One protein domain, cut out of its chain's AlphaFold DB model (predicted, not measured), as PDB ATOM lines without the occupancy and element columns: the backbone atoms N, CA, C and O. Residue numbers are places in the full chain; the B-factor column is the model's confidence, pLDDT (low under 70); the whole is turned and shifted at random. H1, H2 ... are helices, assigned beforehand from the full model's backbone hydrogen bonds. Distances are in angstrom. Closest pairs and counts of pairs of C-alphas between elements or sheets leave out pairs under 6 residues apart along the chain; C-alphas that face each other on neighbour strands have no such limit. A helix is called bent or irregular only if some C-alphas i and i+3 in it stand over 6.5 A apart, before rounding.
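Overview. This is residues 406 to 561 of the 735 residues of an uncharacterized protein of Dichomitus squalens (UniProt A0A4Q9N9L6). One very long helix, H5, runs like a shaft along most of a rod-shaped domain, with a cluster of helices at its first end and a folded-back tail at its last. Near its beginning H3 crosses it and packs on it, H4 packs on H3, and the short H1 and H2 lie close by; at the far end H6 folds back beside H5 as a hairpin, H7 packs on H5 farther back, and H8 lies off to one side. The printed part has 156 residues with eight named helices, H1 to H8 in chain order, and no named strand, so its class is all helix. It is loose, with a radius of gyration of the C-alphas of 20.4 A and spans of 65 by 31 by 24 A.

Along the chain. Find C-alpha 478 at (22.782, 37.225, 46.583); from there H5, residues 478 to 516, runs 57.0 A to C-alpha 516 at (47.217, 58.341, 93.592). Before it look for H1, residues 406 to 410, 6.3 A; H2, residues 413 to 416, 5.2 A; H3, residues 419 to 432, 17.5 A; and H4, residues 448 to 460, 18.4 A. H3 is irregular, but only just: C-alphas 421 and 424 are 6.8 A apart. After it come H6, residues 520 to 529, 14.5 A; H7, residues 535 to 538, 5.3 A; and H8, residues 546 to 561, 25.1 A, ending at C-alpha 561, (52.495, 54.555, 69.438).

Arrangement. Begin at H5, the hub, which touches five helices. With residues 483 to 494 alone it touches H3 at a steep tilt of 57 degrees, the same way; the closest C-alphas, of Val 424 and Ser 487, are 5.9 A apart. H3 touches H4 at a steep tilt of 46 degrees, opposite ways, closest at the C-alphas of Ile 423 and Ile 456, 6.6 A. H4 and H5 only just touch, with 3 pairs of C-alphas within 8 A, the closest those of Lys 450 and Ile 484, 7.4 A. H1 touches H5, closest at the C-alphas of Ala 410 and Lys 479, 6.8 A; H2 and H5 are near each other. H5 and H6 form a hairpin at a shallow tilt of 6 degrees, opposite ways, but only just touch, with 3 pairs within 8 A; the closest C-alphas, of Val 510 and Ile 526, are 6.8 A apart. H7 touches H5, closest at the C-alphas of Ile 503 and Ala 536, 6.5 A. H8 touches no helix but is near H5. In H1, H4, H5 and H6 every O i to N i+4 pair is within hydrogen-bond range, against 7 of 10 in H3 and 7 of 12 in H8; H2 and H7 are too short for such a pair.

Size, cuts and confidence. The farthest C-alphas, of Leu 475 and Ser 518, are 65.9 A apart. The printed part has no cut. Look for the long links at residues 433 to 447 and 461 to 477. Residues 515 to 521, 542 to 548 and 556 to 561 stand free. The mean pLDDT of the printed part is 77.9; it is under 70 at residues 470 to 476, 518 to 526 and 532 to 561.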
ATOM      1  N   ARG A 406      32.303  31.074  57.370       91.31
ATOM      2  CA  ARG A 406      31.336  30.710  56.315       91.31
ATOM      3  C   ARG A 406      30.857  31.924  55.517       91.31
ATOM      4  O   ARG A 406      30.584  31.797  54.332       91.31
ATOM      5  N   VAL A 407      30.776  33.088  56.166       88.44
ATOM      6  CA  VAL A 407      30.345  34.335  55.523       88.44
ATOM      7  C   VAL A 407      31.384  34.813  54.516       88.44
ATOM      8  O   VAL A 407      31.001  35.197  53.422       88.44
ATOM      9  N   LEU A 408      32.681  34.734  54.845       92.25
ATOM     10  CA  LEU A 408      33.743  35.111  53.908       92.25
ATOM     11  C   LEU A 408      33.771  34.171  52.700       92.25
ATOM     12  O   LEU A 408      33.813  34.648  51.576       92.25
ATOM     13  N   ARG A 409      33.611  32.858  52.906       93.62
ATOM     14  CA  ARG A 409      33.531  31.883  51.797       93.62
ATOM     15  C   ARG A 409      32.309  32.068  50.892       93.62
ATOM     16  O   ARG A 409      32.327  31.619  49.751       93.62
ATOM     17  N   ALA A 410      31.243  32.691  51.397       92.94
ATOM     18  CA  ALA A 410      30.029  32.965  50.633       92.94
ATOM     19  C   ALA A 410      30.113  34.256  49.794       92.94
ATOM     20  O   ALA A 410      29.254  34.481  48.937       92.94
ATOM     21  N   LEU A 411      31.129  35.097  50.019       93.12
ATOM     22  CA  LEU A 411      31.390  36.270  49.186       93.12
ATOM     23  C   LEU A 411      31.856  35.844  47.784       93.12
ATOM     24  O   LEU A 411      32.387  34.741  47.624       93.12
ATOM     25  N   PRO A 412      31.690  36.688  46.752       93.38
ATOM     26  CA  PRO A 412      32.301  36.424  45.453       93.38
ATOM     27  C   PRO A 412      33.824  36.288  45.594       93.38
ATOM     28  O   PRO A 412      34.440  37.064  46.321       93.38
ATOM     29  N   SER A 413      34.426  35.316  44.903       94.38
ATOM     30  CA  SER A 413      35.862  35.004  45.004       94.38
ATOM     31  C   SER A 413      36.753  36.220  44.755       94.38
ATOM     32  O   SER A 413      37.741  36.396  45.461       94.38
ATOM     33  N   TRP A 414      36.358  37.099  43.829       94.38
ATOM     34  CA  TRP A 414      37.082  38.332  43.528       94.38
ATOM     35  C   TRP A 414      37.136  39.310  44.715       94.38
ATOM     36  O   TRP A 414      38.142  39.992  44.859       94.38
ATOM     37  N   VAL A 415      36.140  39.329  45.620       95.25
ATOM     38  CA  VAL A 415      36.157  40.189  46.828       95.25
ATOM     39  C   VAL A 415      36.843  39.537  48.025       95.25
ATOM     40  O   VAL A 415      37.281  40.233  48.938       95.25
ATOM     41  N   GLN A 416      36.882  38.202  48.100       94.62
ATOM     42  CA  GLN A 416      37.236  37.488  49.339       94.62
ATOM     43  C   GLN A 416      38.582  37.933  49.929       94.62
ATOM     44  O   GLN A 416      38.680  38.112  51.143       94.62
ATOM     45  N   GLY A 417      39.586  38.153  49.075       95.06
ATOM     46  CA  GLY A 417      40.919  38.595  49.491       95.06
ATOM     47  C   GLY A 417      41.005  40.070  49.896       95.06
ATOM     48  O   GLY A 417      41.845  40.419  50.724       95.06
ATOM     49  N   SER A 418      40.130  40.932  49.367       96.62
ATOM     50  CA  SER A 418      40.179  42.384  49.589       96.62
ATOM     51  C   SER A 418      39.227  42.892  50.661       96.62
ATOM     52  O   SER A 418      39.476  43.966  51.211       96.62
ATOM     53  N   VAL A 419      38.151  42.157  50.991       95.56
ATOM     54  CA  VAL A 419      37.156  42.637  51.967       95.56
ATOM     55  C   VAL A 419      37.823  43.023  53.279       95.56
ATOM     56  O   VAL A 419      37.578  44.110  53.787       95.56
ATOM     57  N   LEU A 420      38.671  42.153  53.828       94.94
ATOM     58  CA  LEU A 420      39.302  42.395  55.128       94.94
ATOM     59  C   LEU A 420      40.563  43.264  55.049       94.94
ATOM     60  O   LEU A 420      40.913  43.895  56.042       94.94
ATOM     61  N   THR A 421      41.241  43.292  53.903       96.38
ATOM     62  CA  THR A 421      42.558  43.931  53.746       96.38
ATOM     63  C   THR A 421      42.472  45.351  53.189       96.38
ATOM     64  O   THR A 421      43.260  46.201  53.587       96.38
ATOM     65  N   VAL A 422      41.499  45.632  52.316       97.50
ATOM     66  CA  VAL A 422      41.363  46.920  51.616       97.50
ATOM     67  C   VAL A 422      40.011  47.566  51.902       97.50
ATOM     68  O   VAL A 422      39.964  48.707  52.362       97.50
ATOM     69  N   ILE A 423      38.900  46.849  51.692       96.88
ATOM     70  CA  ILE A 423      37.552  47.444  51.735       96.88
ATOM     71  C   ILE A 423      37.172  47.850  53.164       96.88
ATOM     72  O   ILE A 423      36.830  49.006  53.409       96.88
ATOM     73  N   VAL A 424      37.250  46.928  54.128       97.12
ATOM     74  CA  VAL A 424      36.909  47.205  55.535       97.12
ATOM     75  C   VAL A 424      37.833  48.265  56.144       97.12
ATOM     76  O   VAL A 424      37.303  49.201  56.744       97.12
ATOM     77  N   PRO A 425      39.170  48.213  55.976       97.94
ATOM     78  CA  PRO A 425      40.047  49.289  56.436       97.94
ATOM     79  C   PRO A 425      39.730  50.650  55.806       97.94
ATOM     80  O   PRO A 425      39.731  51.652  56.516       97.94
ATOM     81  N   SER A 426      39.386  50.696  54.514       97.88
ATOM     82  CA  SER A 426      38.987  51.941  53.839       97.88
ATOM     83  C   SER A 426      37.675  52.500  54.392       97.88
ATOM     84  O   SER A 426      37.581  53.699  54.650       97.88
ATOM     85  N   LEU A 427      36.691  51.636  54.666       97.50
ATOM     86  CA  LEU A 427      35.454  52.026  55.347       97.50
ATOM     87  C   LEU A 427      35.733  52.554  56.756       97.50
ATOM     88  O   LEU A 427      35.209  53.600  57.128       97.50
ATOM     89  N   ILE A 428      36.567  51.865  57.538       97.25
ATOM     90  CA  ILE A 428      36.945  52.304  58.888       97.25
ATOM     91  C   ILE A 428      37.656  53.659  58.831       97.25
ATOM     92  O   ILE A 428      37.329  54.538  59.621       97.25
ATOM     93  N   LYS A 429      38.578  53.862  57.880       96.69
ATOM     94  CA  LYS A 429      39.270  55.143  57.681       96.69
ATOM     95  C   LYS A 429      38.287  56.258  57.321       96.69
ATOM     96  O   LYS A 429      38.357  57.330  57.909       96.69
ATOM     97  N   HIS A 430      37.356  55.997  56.402       96.31
ATOM     98  CA  HIS A 430      36.339  56.969  56.001       96.31
ATOM     99  C   HIS A 430      35.422  57.346  57.172       96.31
ATOM    100  O   HIS A 430      35.283  58.521  57.493       96.31
ATOM    101  N   TYR A 431      34.836  56.360  57.856       95.81
ATOM    102  CA  TYR A 431      33.925  56.613  58.976       95.81
ATOM    103  C   TYR A 431      34.622  57.136  60.227       95.81
ATOM    104  O   TYR A 431      34.010  57.885  60.977       95.81
ATOM    105  N   GLY A 432      35.883  56.770  60.451       94.06
ATOM    106  CA  GLY A 432      36.691  57.302  61.545       94.06
ATOM    107  C   GLY A 432      37.089  58.767  61.358       94.06
ATOM    108  O   GLY A 432      37.443  59.409  62.339       94.06
ATOM    109  N   ALA A 433      37.019  59.292  60.130       94.62
ATOM    110  CA  ALA A 433      37.288  60.695  59.819       94.62
ATOM    111  C   ALA A 433      36.027  61.584  59.821       94.62
ATOM    112  O   ALA A 433      36.151  62.795  59.669       94.62
ATOM    113  N   ARG A 434      34.822  61.009  59.958       93.25
ATOM    114  CA  ARG A 434      33.567  61.777  60.018       93.25
ATOM    115  C   ARG A 434      33.307  62.296  61.431       93.25
ATOM    116  O   ARG A 434      33.640  61.618  62.402       93.25
ATOM    117  N   ASP A 435      32.628  63.440  61.520       91.62
ATOM    118  CA  ASP A 435      32.230  64.058  62.794       91.62
ATOM    119  C   ASP A 435      31.346  63.132  63.637       91.62
ATOM    120  O   ASP A 435      31.535  63.011  64.847       91.62
ATOM    121  N   ASP A 436      30.412  62.432  62.983       91.62
ATOM    122  CA  ASP A 436      29.631  61.365  63.598       91.62
ATOM    123  C   ASP A 436      30.068  59.994  63.054       91.62
ATOM    124  O   ASP A 436      29.547  59.511  62.038       91.62
ATOM    125  N   PRO A 437      31.013  59.319  63.731       90.06
ATOM    126  CA  PRO A 437      31.456  57.995  63.343       90.06
ATOM    127  C   PRO A 437      30.433  56.923  63.713       90.06
ATOM    128  O   PRO A 437      30.762  55.754  63.519       90.06
ATOM    129  N   TRP A 438      29.241  57.257  64.239       90.44
ATOM    130  CA  TRP A 438      28.175  56.331  64.649       90.44
ATOM    131  C   TRP A 438      27.009  56.260  63.656       90.44
ATOM    132  O   TRP A 438      26.352  55.216  63.578       90.44
ATOM    133  N   ASP A 439      26.820  57.266  62.807       94.19
ATOM    134  CA  ASP A 439      25.820  57.229  61.739       94.19
ATOM    135  C   ASP A 439      26.400  56.677  60.420       94.19
ATOM    136  O   ASP A 439      27.156  57.333  59.698       94.19
ATOM    137  N   LEU A 440      26.071  55.414  60.108       94.62
ATOM    138  CA  LEU A 440      26.476  54.796  58.835       94.62
ATOM    139  C   LEU A 440      25.600  55.232  57.665       94.62
ATOM    140  O   LEU A 440      26.112  55.377  56.555       94.62
ATOM    141  N   ASP A 441      24.294  55.365  57.889       94.12
ATOM    142  CA  ASP A 441      23.332  55.523  56.799       94.12
ATOM    143  C   ASP A 441      23.149  56.983  56.400       94.12
ATOM    144  O   ASP A 441      22.705  57.235  55.278       94.12
ATOM    145  N   GLY A 442      23.549  57.921  57.262       92.56
ATOM    146  CA  GLY A 442      23.279  59.331  57.050       92.56
ATOM    147  C   GLY A 442      21.790  59.642  57.240       92.56
ATOM    148  O   GLY A 442      21.026  58.834  57.783       92.56
ATOM    149  N   PRO A 443      21.334  60.796  56.723       93.31
ATOM    150  CA  PRO A 443      19.920  61.138  56.696       93.31
ATOM    151  C   PRO A 443      19.081  60.026  56.042       93.31
ATOM    152  O   PRO A 443      19.507  59.448  55.027       93.31
ATOM    153  N   PRO A 444      17.879  59.731  56.573       91.00
ATOM    154  CA  PRO A 444      17.027  58.668  56.056       91.00
ATOM    155  C   PRO A 444      16.791  58.841  54.551       91.00
ATOM    156  O   PRO A 444      16.416  59.913  54.085       91.00
ATOM    157  N   GLY A 445      17.036  57.773  53.788       87.94
ATOM    158  CA  GLY A 445      16.902  57.751  52.327       87.94
ATOM    159  C   GLY A 445      18.214  57.891  51.547       87.94
ATOM    160  O   GLY A 445      18.252  57.479  50.390       87.94
ATOM    161  N   THR A 446      19.304  58.372  52.157       88.44
ATOM    162  CA  THR A 446      20.590  58.533  51.444       88.44
ATOM    163  C   THR A 446      21.427  57.254  51.364       88.44
ATOM    164  O   THR A 446      22.239  57.130  50.450       88.44
ATOM    165  N   ASN A 447      21.211  56.278  52.261       91.12
ATOM    166  CA  ASN A 447      21.987  55.029  52.340       91.12
ATOM    167  C   ASN A 447      23.501  55.281  52.190       91.12
ATOM    168  O   ASN A 447      24.171  54.603  51.411       91.12
ATOM    169  N   HIS A 448      24.044  56.261  52.914       94.19
ATOM    170  CA  HIS A 448      25.405  56.763  52.715       94.19
ATOM    171  C   HIS A 448      26.472  55.652  52.734       94.19
ATOM    172  O   HIS A 448      27.349  55.621  51.873       94.19
ATOM    173  N   PHE A 449      26.330  54.668  53.629       95.44
ATOM    174  CA  PHE A 449      27.171  53.463  53.677       95.44
ATOM    175  C   PHE A 449      27.322  52.753  52.351       95.44
ATOM    176  O   PHE A 449      28.402  52.292  51.991       95.44
ATOM    177  N   LYS A 450      26.225  52.662  51.623       93.12
ATOM    178  CA  LYS A 450      26.185  51.985  50.351       93.12
ATOM    179  C   LYS A 450      26.895  52.788  49.270       93.12
ATOM    180  O   LYS A 450      27.655  52.211  48.510       93.12
ATOM    181  N   THR A 451      26.689  54.101  49.244       94.50
ATOM    182  CA  THR A 451      27.374  55.007  48.315       94.50
ATOM    183  C   THR A 451      28.887  54.951  48.508       94.50
ATOM    184  O   THR A 451      29.624  54.811  47.539       94.50
ATOM    185  N   VAL A 452      29.352  54.981  49.761       96.12
ATOM    186  CA  VAL A 452      30.781  54.871  50.091       96.12
ATOM    187  C   VAL A 452      31.325  53.489  49.734       96.12
ATOM    188  O   VAL A 452      32.401  53.386  49.152       96.12
ATOM    189  N   LEU A 453      30.589  52.418  50.048       95.81
ATOM    190  CA  LEU A 453      30.997  51.060  49.693       95.81
ATOM    191  C   LEU A 453      31.092  50.875  48.174       95.81
ATOM    192  O   LEU A 453      32.064  50.284  47.721       95.81
ATOM    193  N   ASN A 454      30.135  51.394  47.403       94.31
ATOM    194  CA  ASN A 454      30.176  51.343  45.942       94.31
ATOM    195  C   ASN A 454      31.380  52.118  45.409       94.31
ATOM    196  O   ASN A 454      32.154  51.550  44.658       94.31
ATOM    197  N   ALA A 455      31.631  53.337  45.896       95.50
ATOM    198  CA  ALA A 455      32.808  54.106  45.490       95.50
ATOM    199  C   ALA A 455      34.133  53.373  45.788       95.50
ATOM    200  O   ALA A 455      35.072  53.438  44.999       95.50
ATOM    201  N   ILE A 456      34.215  52.648  46.912       96.44
ATOM    202  CA  ILE A 456      35.377  51.806  47.234       96.44
ATOM    203  C   ILE A 456      35.451  50.597  46.293       96.44
ATOM    204  O   ILE A 456      36.537  50.251  45.840       96.44
ATOM    205  N   LEU A 457      34.328  49.940  45.999       95.31
ATOM    206  CA  LEU A 457      34.293  48.798  45.084       95.31
ATOM    207  C   LEU A 457      34.662  49.203  43.655       95.31
ATOM    208  O   LEU A 457      35.464  48.509  43.045       95.31
ATOM    209  N   ASP A 458      34.171  50.341  43.172       95.44
ATOM    210  CA  ASP A 458      34.490  50.890  41.852       95.44
ATOM    211  C   ASP A 458      35.979  51.262  41.754       95.44
ATOM    212  O   ASP A 458      36.610  51.052  40.720       95.44
ATOM    213  N   ALA A 459      36.571  51.758  42.847       96.44
ATOM    214  CA  ALA A 459      37.996  52.078  42.906       96.44
ATOM    215  C   ALA A 459      38.899  50.831  42.959       96.44
ATOM    216  O   ALA A 459      39.980  50.833  42.376       96.44
ATOM    217  N   VAL A 460      38.489  49.777  43.676       96.38
ATOM    218  CA  VAL A 460      39.287  48.545  43.832       96.38
ATOM    219  C   VAL A 460      39.072  47.579  42.660       96.38
ATOM    220  O   VAL A 460      39.988  46.844  42.298       96.38
ATOM    221  N   TYR A 461      37.880  47.575  42.062       95.81
ATOM    222  CA  TYR A 461      37.446  46.625  41.038       95.81
ATOM    223  C   TYR A 461      36.679  47.315  39.899       95.81
ATOM    224  O   TYR A 461      35.490  47.035  39.717       95.81
ATOM    225  N   PRO A 462      37.341  48.171  39.101       95.62
ATOM    226  CA  PRO A 462      36.684  48.930  38.036       95.62
ATOM    227  C   PRO A 462      36.126  48.051  36.904       95.62
ATOM    228  O   PRO A 462      35.218  48.465  36.191       95.62
ATOM    229  N   GLU A 463      36.648  46.832  36.726       95.19
ATOM    230  CA  GLU A 463      36.219  45.896  35.672       95.19
ATOM    231  C   GLU A 463      34.894  45.184  35.974       95.19
ATOM    232  O   GLU A 463      34.338  44.481  35.128       95.19
ATOM    233  N   HIS A 464      34.394  45.314  37.196       89.94
ATOM    234  CA  HIS A 464      33.203  44.620  37.640       89.94
ATOM    235  C   HIS A 464      32.082  45.635  37.867       89.94
ATOM    236  O   HIS A 464      32.236  46.593  38.614       89.94
ATOM    237  N   ASP A 465      30.941  45.414  37.217       84.25
ATOM    238  CA  ASP A 465      29.753  46.242  37.412       84.25
ATOM    239  C   ASP A 465      29.092  45.872  38.749       84.25
ATOM    240  O   ASP A 465      28.403  44.851  38.877       84.25
ATOM    241  N   HIS A 466      29.360  46.678  39.778       79.19
ATOM    242  CA  HIS A 466      28.798  46.513  41.119       79.19
ATOM    243  C   HIS A 466      27.612  47.445  41.315       79.19
ATOM    244  O   HIS A 466      27.596  48.250  42.247       79.19
ATOM    245  N   ASP A 467      26.585  47.343  40.473       70.69
ATOM    246  CA  ASP A 467      25.377  48.131  40.692       70.69
ATOM    247  C   ASP A 467      24.576  47.559  41.870       70.69
ATOM    248  O   ASP A 467      23.606  46.798  41.753       70.69
ATOM    249  N   VAL A 468      25.023  47.906  43.073       70.38
ATOM    250  CA  VAL A 468      24.301  47.634  44.295       70.38
ATOM    251  C   VAL A 468      23.067  48.529  44.241       70.38
ATOM    252  O   VAL A 468      23.080  49.654  44.724       70.38
ATOM    253  N   ARG A 469      21.949  48.074  43.677       70.62
ATOM    254  CA  ARG A 469      20.703  48.864  43.663       70.62
ATOM    255  C   ARG A 469      19.907  48.688  44.953       70.62
ATOM    256  O   ARG A 469      19.923  47.611  45.547       70.62
ATOM    257  N   PRO A 470      19.324  49.759  45.524       60.00
ATOM    258  CA  PRO A 470      18.500  49.660  46.725       60.00
ATOM    259  C   PRO A 470      17.143  49.087  46.321       60.00
ATOM    260  O   PRO A 470      16.219  49.806  45.973       60.00
ATOM    261  N   GLY A 471      17.052  47.764  46.311       64.81
ATOM    262  CA  GLY A 471      15.808  47.063  46.049       64.81
ATOM    263  C   GLY A 471      16.043  45.562  45.934       64.81
ATOM    264  O   GLY A 471      17.165  45.145  45.638       64.81
ATOM    265  N   PRO A 472      15.002  44.741  46.146       59.59
ATOM    266  CA  PRO A 472      15.009  43.331  45.784       59.59
ATOM    267  C   PRO A 472      14.966  43.222  44.255       59.59
ATOM    268  O   PRO A 472      14.001  42.736  43.677       59.59
ATOM    269  N   SER A 473      15.984  43.752  43.576       58.75
ATOM    270  CA  SER A 473      16.160  43.468  42.166       58.75
ATOM    271  C   SER A 473      16.581  42.004  42.083       58.75
ATOM    272  O   SER A 473      17.619  41.660  42.657       58.75
ATOM    273  N   PRO A 474      15.827  41.136  41.389       62.53
ATOM    274  CA  PRO A 474      16.211  39.738  41.196       62.53
ATOM    275  C   PRO A 474      17.565  39.593  40.477       62.53
ATOM    276  O   PRO A 474      18.156  38.519  40.493       62.53
ATOM    277  N   LEU A 475      18.079  40.680  39.889       57.38
ATOM    278  CA  LEU A 475      19.381  40.748  39.228       57.38
ATOM    279  C   LEU A 475      20.542  41.078  40.179       57.38
ATOM    280  O   LEU A 475      21.692  40.808  39.843       57.38
ATOM    281  N   CYS A 476      20.279  41.632  41.369       63.00
ATOM    282  CA  CYS A 476      21.338  41.869  42.345       63.00
ATOM    283  C   CYS A 476      21.670  40.533  43.015       63.00
ATOM    284  O   CYS A 476      21.013  40.118  43.972       63.00
ATOM    285  N   GLY A 477      22.670  39.835  42.474       73.62
ATOM    286  CA  GLY A 477      23.036  38.499  42.927       73.62
ATOM    287  C   GLY A 477      23.218  38.439  44.454       73.62
ATOM    288  O   GLY A 477      23.801  39.358  45.045       73.62
ATOM    289  N   PRO A 478      22.781  37.351  45.119       78.62
ATOM    290  CA  PRO A 478      22.782  37.225  46.583       78.62
ATOM    291  C   PRO A 478      24.157  37.474  47.225       78.62
ATOM    292  O   PRO A 478      24.255  37.851  48.391       78.62
ATOM    293  N   LYS A 479      25.236  37.321  46.452       81.62
ATOM    294  CA  LYS A 479      26.618  37.517  46.895       81.62
ATOM    295  C   LYS A 479      26.990  38.989  47.148       81.62
ATOM    296  O   LYS A 479      27.802  39.266  48.030       81.62
ATOM    297  N   VAL A 480      26.379  39.945  46.446       81.88
ATOM    298  CA  VAL A 480      26.652  41.382  46.648       81.88
ATOM    299  C   VAL A 480      26.054  41.859  47.976       81.88
ATOM    300  O   VAL A 480      26.721  42.528  48.763       81.88
ATOM    301  N   ILE A 481      24.839  41.409  48.302       86.00
ATOM    302  CA  ILE A 481      24.169  41.700  49.582       86.00
ATOM    303  C   ILE A 481      24.993  41.176  50.772       86.00
ATOM    304  O   ILE A 481      25.098  41.829  51.818       86.00
ATOM    305  N   LEU A 482      25.635  40.014  50.610       87.31
ATOM    306  CA  LEU A 482      26.557  39.475  51.612       87.31
ATOM    307  C   LEU A 482      27.778  40.381  51.822       87.31
ATOM    308  O   LEU A 482      28.205  40.559  52.961       87.31
ATOM    309  N   THR A 483      28.288  41.018  50.766       87.75
ATOM    310  CA  THR A 483      29.415  41.964  50.856       87.75
ATOM    311  C   THR A 483      29.039  43.200  51.671       87.75
ATOM    312  O   THR A 483      29.777  43.576  52.585       87.75
ATOM    313  N   ILE A 484      27.858  43.777  51.425       91.25
ATOM    314  CA  ILE A 484      27.341  44.919  52.197       91.25
ATOM    315  C   ILE A 484      27.186  44.533  53.667       91.25
ATOM    316  O   ILE A 484      27.716  45.202  54.549       91.25
ATOM    317  N   SER A 485      26.464  43.443  53.939       92.94
ATOM    318  CA  SER A 485      26.149  43.028  55.310       92.94
ATOM    319  C   SER A 485      27.402  42.661  56.105       92.94
ATOM    320  O   SER A 485      27.533  43.077  57.258       92.94
ATOM    321  N   LYS A 486      28.364  41.960  55.493       93.81
ATOM    322  CA  LYS A 486      29.642  41.625  56.130       93.81
ATOM    323  C   LYS A 486      30.478  42.872  56.400       93.81
ATOM    324  O   LYS A 486      30.925  43.039  57.532       93.81
ATOM    325  N   SER A 487      30.650  43.753  55.415       94.75
ATOM    326  CA  SER A 487      31.424  44.993  55.583       94.75
ATOM    327  C   SER A 487      30.813  45.876  56.670       94.75
ATOM    328  O   SER A 487      31.508  46.366  57.555       94.75
ATOM    329  N   ARG A 488      29.481  45.981  56.682       95.50
ATOM    330  CA  ARG A 488      28.736  46.731  57.691       95.50
ATOM    331  C   ARG A 488      28.907  46.151  59.092       95.50
ATOM    332  O   ARG A 488      29.155  46.894  60.038       95.50
ATOM    333  N   GLN A 489      28.827  44.826  59.222       95.38
ATOM    334  CA  GLN A 489      29.088  44.140  60.486       95.38
ATOM    335  C   GLN A 489      30.511  44.414  60.987       95.38
ATOM    336  O   GLN A 489      30.682  44.669  62.171       95.38
ATOM    337  N   GLN A 490      31.516  44.415  60.107       95.44
ATOM    338  CA  GLN A 490      32.897  44.712  60.500       95.44
ATOM    339  C   GLN A 490      33.066  46.149  61.011       95.44
ATOM    340  O   GLN A 490      33.739  46.352  62.018       95.44
ATOM    341  N   VAL A 491      32.404  47.134  60.395       95.69
ATOM    342  CA  VAL A 491      32.422  48.516  60.907       95.69
ATOM    343  C   VAL A 491      31.728  48.608  62.274       95.69
ATOM    344  O   VAL A 491      32.233  49.275  63.176       95.69
ATOM    345  N   TYR A 492      30.621  47.888  62.490       95.50
ATOM    346  CA  TYR A 492      29.993  47.805  63.816       95.50
ATOM    347  C   TYR A 492      30.877  47.109  64.859       95.50
ATOM    348  O   TYR A 492      30.939  47.558  66.006       95.50
ATOM    349  N   ASP A 493      31.571  46.036  64.481       94.38
ATOM    350  CA  ASP A 493      32.497  45.321  65.359       94.38
ATOM    351  C   ASP A 493      33.672  46.227  65.751       94.38
ATOM    352  O   ASP A 493      34.021  46.304  66.933       94.38
ATOM    353  N   TRP A 494      34.223  46.978  64.790       95.25
ATOM    354  CA  TRP A 494      35.245  47.995  65.031       95.25
ATOM    355  C   TRP A 494      34.761  49.051  66.031       95.25
ATOM    356  O   TRP A 494      35.408  49.244  67.059       95.25
ATOM    357  N   ARG A 495      33.581  49.647  65.819       92.69
ATOM    358  CA  ARG A 495      32.972  50.618  66.749       92.69
ATOM    359  C   ARG A 495      32.779  50.050  68.156       92.69
ATOM    360  O   ARG A 495      33.096  50.696  69.153       92.69
ATOM    361  N   SER A 496      32.275  48.819  68.248       91.69
ATOM    362  CA  SER A 496      32.080  48.120  69.522       91.69
ATOM    363  C   SER A 496      33.407  47.916  70.254       91.69
ATOM    364  O   SER A 496      33.493  48.122  71.466       91.69
ATOM    365  N   ASN A 497      34.451  47.521  69.527       91.81
ATOM    366  CA  ASN A 497      35.775  47.308  70.095       91.81
ATOM    367  C   ASN A 497      36.448  48.624  70.485       91.81
ATOM    368  O   ASN A 497      37.008  48.691  71.576       91.81
ATOM    369  N   PHE A 498      36.307  49.673  69.677       89.25
ATOM    370  CA  PHE A 498      36.754  51.019  70.016       89.25
ATOM    371  C   PHE A 498      36.127  51.494  71.332       89.25
ATOM    372  O   PHE A 498      36.849  51.841  72.264       89.25
ATOM    373  N   GLY A 499      34.801  51.383  71.478       86.94
ATOM    374  CA  GLY A 499      34.109  51.732  72.723       86.94
ATOM    375  C   GLY A 499      34.585  50.915  73.931       86.94
ATOM    376  O   GLY A 499      34.781  51.462  75.016       86.94
ATOM    377  N   LYS A 500      34.845  49.610  73.764       89.75
ATOM    378  CA  LYS A 500      35.415  48.770  74.839       89.75
ATOM    379  C   LYS A 500      36.823  49.213  75.234       89.75
ATOM    380  O   LYS A 500      37.123  49.230  76.426       89.75
ATOM    381  N   ILE A 501      37.675  49.538  74.260       88.94
ATOM    382  CA  ILE A 501      39.045  50.011  74.499       88.94
ATOM    383  C   ILE A 501      39.006  51.366  75.204       88.94
ATOM    384  O   ILE A 501      39.678  51.523  76.218       88.94
ATOM    385  N   ALA A 502      38.160  52.291  74.751       84.62
ATOM    386  CA  ALA A 502      37.964  53.584  75.395       84.62
ATOM    387  C   ALA A 502      37.539  53.423  76.864       84.62
ATOM    388  O   ALA A 502      38.194  53.947  77.761       84.62
ATOM    389  N   ILE A 503      36.517  52.603  77.137       87.12
ATOM    390  CA  ILE A 503      36.069  52.300  78.506       87.12
ATOM    391  C   ILE A 503      37.196  51.673  79.339       87.12
ATOM    392  O   ILE A 503      37.342  52.001  80.515       87.12
ATOM    393  N   LYS A 504      37.983  50.758  78.757       90.88
ATOM    394  CA  LYS A 504      39.119  50.123  79.439       90.88
ATOM    395  C   LYS A 504      40.193  51.152  79.799       90.88
ATOM    396  O   LYS A 504      40.622  51.171  80.946       90.88
ATOM    397  N   MET A 505      40.572  52.025  78.868       84.56
ATOM    398  CA  MET A 505      41.551  53.087  79.112       84.56
ATOM    399  C   MET A 505      41.068  54.063  80.186       84.56
ATOM    400  O   MET A 505      41.825  54.386  81.098       84.56
ATOM    401  N   VAL A 506      39.795  54.478  80.140       85.94
ATOM    402  CA  VAL A 506      39.213  55.323  81.192       85.94
ATOM    403  C   VAL A 506      39.296  54.609  82.537       85.94
ATOM    404  O   VAL A 506      39.790  55.203  83.482       85.94
ATOM    405  N   LYS A 507      38.902  53.330  82.628       86.12
ATOM    406  CA  LYS A 507      39.026  52.537  83.867       86.12
ATOM    407  C   LYS A 507      40.458  52.473  84.389       86.12
ATOM    408  O   LYS A 507      40.673  52.692  85.571       86.12
ATOM    409  N   GLU A 508      41.434  52.221  83.523       86.06
ATOM    410  CA  GLU A 508      42.844  52.162  83.917       86.06
ATOM    411  C   GLU A 508      43.348  53.505  84.462       86.06
ATOM    412  O   GLU A 508      44.013  53.532  85.501       86.06
ATOM    413  N   HIS A 509      42.996  54.620  83.814       81.69
ATOM    414  CA  HIS A 509      43.337  55.965  84.287       81.69
ATOM    415  C   HIS A 509      42.639  56.315  85.597       81.69
ATOM    416  O   HIS A 509      43.244  56.882  86.499       81.69
ATOM    417  N   VAL A 510      41.376  55.935  85.714       80.25
ATOM    418  CA  VAL A 510      40.573  56.052  86.925       80.25
ATOM    419  C   VAL A 510      41.191  55.284  88.083       80.25
ATOM    420  O   VAL A 510      41.306  55.817  89.181       80.25
ATOM    421  N   ASP A 511      41.613  54.047  87.847       81.31
ATOM    422  CA  ASP A 511      42.218  53.203  88.866       81.31
ATOM    423  C   ASP A 511      43.619  53.706  89.224       81.31
ATOM    424  O   ASP A 511      44.054  53.569  90.367       81.31
ATOM    425  N   ALA A 512      44.344  54.299  88.273       80.38
ATOM    426  CA  ALA A 512      45.588  55.014  88.546       80.38
ATOM    427  C   ALA A 512      45.337  56.267  89.400       80.38
ATOM    428  O   ALA A 512      46.038  56.476  90.388       80.38
ATOM    429  N   TYR A 513      44.299  57.044  89.086       81.06
ATOM    430  CA  TYR A 513      43.914  58.229  89.849       81.06
ATOM    431  C   TYR A 513      43.455  57.868  91.265       81.06
ATOM    432  O   TYR A 513      43.933  58.465  92.218       81.06
ATOM    433  N   ARG A 514      42.611  56.841  91.432       80.75
ATOM    434  CA  ARG A 514      42.191  56.318  92.747       80.75
ATOM    435  C   ARG A 514      43.368  55.830  93.591       80.75
ATOM    436  O   ARG A 514      43.339  55.961  94.807       80.75
ATOM    437  N   ARG A 515      44.392  55.248  92.957       80.38
ATOM    438  CA  ARG A 515      45.629  54.845  93.644       80.38
ATOM    439  C   ARG A 515      46.470  56.044  94.079       80.38
ATOM    440  O   ARG A 515      47.133  55.954  95.105       80.38
ATOM    441  N   ALA A 516      46.453  57.129  93.308       81.31
ATOM    442  CA  ALA A 516      47.217  58.341  93.592       81.31
ATOM    443  C   ALA A 516      46.503  59.298  94.567       81.31
ATOM    444  O   ALA A 516      47.167  59.975  95.345       81.31
ATOM    445  N   TYR A 517      45.167  59.338  94.556       75.94
ATOM    446  CA  TYR A 517      44.359  60.301  95.303       75.94
ATOM    447  C   TYR A 517      43.210  59.595  96.032       75.94
ATOM    448  O   TYR A 517      42.330  58.989  95.419       75.94
ATOM    449  N   SER A 518      43.200  59.699  97.362       66.75
ATOM    450  CA  SER A 518      42.119  59.197  98.213       66.75
ATOM    451  C   SER A 518      41.020  60.249  98.319       66.75
ATOM    452  O   SER A 518      41.114  61.126  99.167       66.75
ATOM    453  N   VAL A 519      39.989  60.191  97.464       57.28
ATOM    454  CA  VAL A 519      38.735  60.926  97.719       57.28
ATOM    455  C   VAL A 519      37.539  60.251  97.030       57.28
ATOM    456  O   VAL A 519      37.524  60.076  95.808       57.28
ATOM    457  N   ASP A 520      36.495  59.950  97.807       65.31
ATOM    458  CA  ASP A 520      35.211  59.374  97.370       65.31
ATOM    459  C   ASP A 520      34.520  60.152  96.234       65.31
ATOM    460  O   ASP A 520      33.819  59.566  95.406       65.31
ATOM    461  N   GLY A 521      34.772  61.461  96.110       60.81
ATOM    462  CA  GLY A 521      34.214  62.297  95.039       60.81
ATOM    463  C   GLY A 521      34.662  61.879  93.634       60.81
ATOM    464  O   GLY A 521      33.861  61.874  92.695       60.81
ATOM    465  N   ALA A 522      35.915  61.432  93.488       62.34
ATOM    466  CA  ALA A 522      36.407  60.907  92.219       62.34
ATOM    467  C   ALA A 522      35.684  59.599  91.873       62.34
ATOM    468  O   ALA A 522      35.282  59.394  90.731       62.34
ATOM    469  N   ALA A 523      35.438  58.731  92.857       66.81
ATOM    470  CA  ALA A 523      34.790  57.446  92.629       66.81
ATOM    471  C   ALA A 523      33.358  57.585  92.081       66.81
ATOM    472  O   ALA A 523      32.985  56.817  91.189       66.81
ATOM    473  N   THR A 524      32.594  58.575  92.542       69.62
ATOM    474  CA  THR A 524      31.224  58.839  92.073       69.62
ATOM    475  C   THR A 524      31.206  59.390  90.646       69.62
ATOM    476  O   THR A 524      30.487  58.864  89.795       69.62
ATOM    477  N   TRP A 525      32.060  60.375  90.335       68.94
ATOM    478  CA  TRP A 525      32.190  60.907  88.970       68.94
ATOM    479  C   TRP A 525      32.586  59.814  87.971       68.94
ATOM    480  O   TRP A 525      31.989  59.668  86.907       68.94
ATOM    481  N   ILE A 526      33.545  58.980  88.369       68.75
ATOM    482  CA  ILE A 526      34.037  57.828  87.614       68.75
ATOM    483  C   ILE A 526      32.920  56.833  87.296       68.75
ATOM    484  O   ILE A 526      32.825  56.331  86.176       68.75
ATOM    485  N   THR A 527      32.073  56.544  88.282       75.88
ATOM    486  CA  THR A 527      30.973  55.587  88.126       75.88
ATOM    487  C   THR A 527      29.952  56.106  87.111       75.88
ATOM    488  O   THR A 527      29.490  55.346  86.262       75.88
ATOM    489  N   ASN A 528      29.694  57.417  87.118       71.31
ATOM    490  CA  ASN A 528      28.809  58.075  86.156       71.31
ATOM    491  C   ASN A 528      29.426  58.161  84.750       71.31
ATOM    492  O   ASN A 528      28.736  57.947  83.754       71.31
ATOM    493  N   ALA A 529      30.732  58.423  84.646       70.25
ATOM    494  CA  ALA A 529      31.436  58.483  83.366       70.25
ATOM    495  C   ALA A 529      31.476  57.118  82.652       70.25
ATOM    496  O   ALA A 529      31.365  57.069  81.426       70.25
ATOM    497  N   LEU A 530      31.604  56.026  83.416       72.44
ATOM    498  CA  LEU A 530      31.715  54.646  82.923       72.44
ATOM    499  C   LEU A 530      30.374  53.915  82.750       72.44
ATOM    500  O   LEU A 530      30.360  52.776  82.268       72.44
ATOM    501  N   ALA A 531      29.261  54.521  83.166       75.44
ATOM    502  CA  ALA A 531      27.933  53.946  82.989       75.44
ATOM    503  C   ALA A 531      27.598  53.767  81.496       75.44
ATOM    504  O   ALA A 531      28.137  54.445  80.623       75.44
ATOM    505  N   LYS A 532      26.684  52.845  81.173       64.31
ATOM    506  CA  LYS A 532      26.201  52.670  79.796       64.31
ATOM    507  C   LYS A 532      25.414  53.922  79.391       64.31
ATOM    508  O   LYS A 532      24.373  54.174  79.985       64.31
ATOM    509  N   GLY A 533      25.898  54.682  78.407       61.66
ATOM    510  CA  GLY A 533      25.352  56.019  78.119       61.66
ATOM    511  C   GLY A 533      26.138  57.165  78.766       61.66
ATOM    512  O   GLY A 533      25.810  58.324  78.554       61.66
ATOM    513  N   GLY A 534      27.167  56.853  79.556       66.62
ATOM    514  CA  GLY A 534      27.975  57.824  80.280       66.62
ATOM    515  C   GLY A 534      28.904  58.632  79.378       66.62
ATOM    516  O   GLY A 534      29.090  58.339  78.189       66.62
ATOM    517  N   ARG A 535      29.528  59.652  79.976       59.00
ATOM    518  CA  ARG A 535      30.382  60.623  79.274       59.00
ATOM    519  C   ARG A 535      31.539  59.981  78.499       59.00
ATOM    520  O   ARG A 535      31.911  60.509  77.463       59.00
ATOM    521  N   ALA A 536      32.044  58.818  78.925       61.66
ATOM    522  CA  ALA A 536      33.084  58.087  78.192       61.66
ATOM    523  C   ALA A 536      32.626  57.548  76.820       61.66
ATOM    524  O   ALA A 536      33.461  57.152  76.013       61.66
ATOM    525  N   THR A 537      31.314  57.491  76.572       52.53
ATOM    526  CA  THR A 537      30.728  56.939  75.339       52.53
ATOM    527  C   THR A 537      30.010  57.962  74.461       52.53
ATOM    528  O   THR A 537      29.908  57.716  73.265       52.53
ATOM    529  N   TYR A 538      29.523  59.081  75.016       52.53
ATOM    530  CA  TYR A 538      28.634  60.005  74.288       52.53
ATOM    531  C   TYR A 538      28.876  61.498  74.546       52.53
ATOM    532  O   TYR A 538      28.143  62.316  74.000       52.53
ATOM    533  N   ALA A 539      29.846  61.891  75.378       42.00
ATOM    534  CA  ALA A 539      30.076  63.317  75.586       42.00
ATOM    535  C   ALA A 539      30.810  63.918  74.382       42.00
ATOM    536  O   ALA A 539      31.942  63.532  74.089       42.00
ATOM    537  N   THR A 540      30.197  64.915  73.743       33.41
ATOM    538  CA  THR A 540      30.951  66.003  73.120       33.41
ATOM    539  C   THR A 540      31.869  66.587  74.200       33.41
ATOM    540  O   THR A 540      31.402  66.850  75.314       33.41
ATOM    541  N   PRO A 541      33.185  66.700  73.959       37.09
ATOM    542  CA  PRO A 541      34.096  67.216  74.969       37.09
ATOM    543  C   PRO A 541      33.677  68.644  75.327       37.09
ATOM    544  O   PRO A 541      33.754  69.542  74.495       37.09
ATOM    545  N   ASN A 542      33.208  68.843  76.560       30.75
ATOM    546  CA  ASN A 542      33.015  70.177  77.109       30.75
ATOM    547  C   ASN A 542      34.410  70.737  77.441       30.75
ATOM    548  O   ASN A 542      35.100  70.198  78.313       30.75
ATOM    549  N   LEU A 543      34.831  71.755  76.686       36.50
ATOM    550  CA  LEU A 543      36.159  72.375  76.748       36.50
ATOM    551  C   LEU A 543      36.384  73.201  78.025       36.50
ATOM    552  O   LEU A 543      37.530  73.512  78.339       36.50
ATOM    553  N   GLU A 544      35.337  73.508  78.793       35.47
ATOM    554  CA  GLU A 544      35.450  74.361  79.985       35.47
ATOM    555  C   GLU A 544      36.035  73.648  81.212       35.47
ATOM    556  O   GLU A 544      36.525  74.283  82.147       35.47
ATOM    557  N   VAL A 545      36.046  72.311  81.233       39.56
ATOM    558  CA  VAL A 545      36.572  71.565  82.383       39.56
ATOM    559  C   VAL A 545      38.049  71.246  82.159       39.56
ATOM    560  O   VAL A 545      38.401  70.235  81.553       39.56
ATOM    561  N   TRP A 546      38.916  72.088  82.725       32.19
ATOM    562  CA  TRP A 546      40.393  72.051  82.671       32.19
ATOM    563  C   TRP A 546      41.052  70.661  82.836       32.19
ATOM    564  O   TRP A 546      42.134  70.407  82.310       32.19
ATOM    565  N   VAL A 547      40.407  69.730  83.546       38.12
ATOM    566  CA  VAL A 547      40.917  68.365  83.786       38.12
ATOM    567  C   VAL A 547      40.728  67.438  82.569       38.12
ATOM    568  O   VAL A 547      41.482  66.480  82.392       38.12
ATOM    569  N   ILE A 548      39.758  67.722  81.695       40.03
ATOM    570  CA  ILE A 548      39.370  66.860  80.567       40.03
ATOM    571  C   ILE A 548      40.364  66.978  79.393       40.03
ATOM    572  O   ILE A 548      40.725  65.957  78.800       40.03
ATOM    573  N   SER A 549      40.909  68.170  79.124       37.41
ATOM    574  CA  SER A 549      41.891  68.399  78.045       37.41
ATOM    575  C   SER A 549      43.228  67.670  78.263       37.41
ATOM    576  O   SER A 549      43.815  67.147  77.314       37.41
ATOM    577  N   SER A 550      43.681  67.529  79.515       35.94
ATOM    578  CA  SER A 550      44.893  66.754  79.856       35.94
ATOM    579  C   SER A 550      44.711  65.235  79.720       35.94
ATOM    580  O   SER A 550      45.681  64.509  79.489       35.94
ATOM    581  N   LEU A 551      43.479  64.726  79.838       37.94
ATOM    582  CA  LEU A 551      43.173  63.297  79.696       37.94
ATOM    583  C   LEU A 551      42.975  62.890  78.226       37.94
ATOM    584  O   LEU A 551      43.436  61.821  77.826       37.94
ATOM    585  N   LEU A 552      42.379  63.759  77.403       37.94
ATOM    586  CA  LEU A 552      42.206  63.536  75.959       37.94
ATOM    587  C   LEU A 552      43.533  63.586  75.176       37.94
ATOM    588  O   LEU A 552      43.717  62.798  74.251       37.94
ATOM    589  N   ASN A 553      44.502  64.416  75.582       39.72
ATOM    590  CA  ASN A 553      45.829  64.464  74.942       39.72
ATOM    591  C   ASN A 553      46.694  63.210  75.193       39.72
ATOM    592  O   ASN A 553      47.514  62.841  74.350       39.72
ATOM    593  N   ASN A 554      46.501  62.522  76.324       40.28
ATOM    594  CA  ASN A 554      47.160  61.237  76.606       40.28
ATOM    595  C   ASN A 554      46.522  60.068  75.833       40.28
ATOM    596  O   ASN A 554      47.192  59.086  75.507       40.28
ATOM    597  N   TYR A 555      45.227  60.180  75.528       37.84
ATOM    598  CA  TYR A 555      44.450  59.184  74.793       37.84
ATOM    599  C   TYR A 555      44.911  59.050  73.329       37.84
ATOM    600  O   TYR A 555      45.079  57.938  72.826       37.84
ATOM    601  N   THR A 556      45.193  60.171  72.658       39.34
ATOM    602  CA  THR A 556      45.630  60.203  71.254       39.34
ATOM    603  C   THR A 556      47.078  59.740  71.088       39.34
ATOM    604  O   THR A 556      47.345  58.811  70.326       39.34
ATOM    605  N   THR A 557      48.021  60.303  71.848       37.22
ATOM    606  CA  THR A 557      49.464  60.008  71.719       37.22
ATOM    607  C   THR A 557      49.830  58.541  71.971       37.22
ATOM    608  O   THR A 557      50.723  58.009  71.307       37.22
ATOM    609  N   ARG A 558      49.137  57.842  72.879       37.22
ATOM    610  CA  ARG A 558      49.404  56.417  73.148       37.22
ATOM    611  C   ARG A 558      48.820  55.489  72.078       37.22
ATOM    612  O   ARG A 558      49.477  54.521  71.703       37.22
ATOM    613  N   SER A 559      47.649  55.820  71.528       34.78
ATOM    614  CA  SER A 559      47.036  55.064  70.425       34.78
ATOM    615  C   SER A 559      47.877  55.130  69.137       34.78
ATOM    616  O   SER A 559      47.987  54.129  68.424       34.78
ATOM    617  N   PHE A 560      48.568  56.252  68.895       35.00
ATOM    618  CA  PHE A 560      49.528  56.404  67.791       35.00
ATOM    619  C   PHE A 560      50.800  55.562  67.950       35.00
ATOM    620  O   PHE A 560      51.355  55.107  66.958       35.00
ATOM    621  N   LYS A 561      51.262  55.320  69.183       34.88
ATOM    622  CA  LYS A 561      52.495  54.555  69.438       34.88
ATOM    623  C   LYS A 561      52.304  53.042  69.279       34.88
ATOM    624  O   LYS A 561      53.247  52.334  68.941       34.88
TER     625      LYS A 561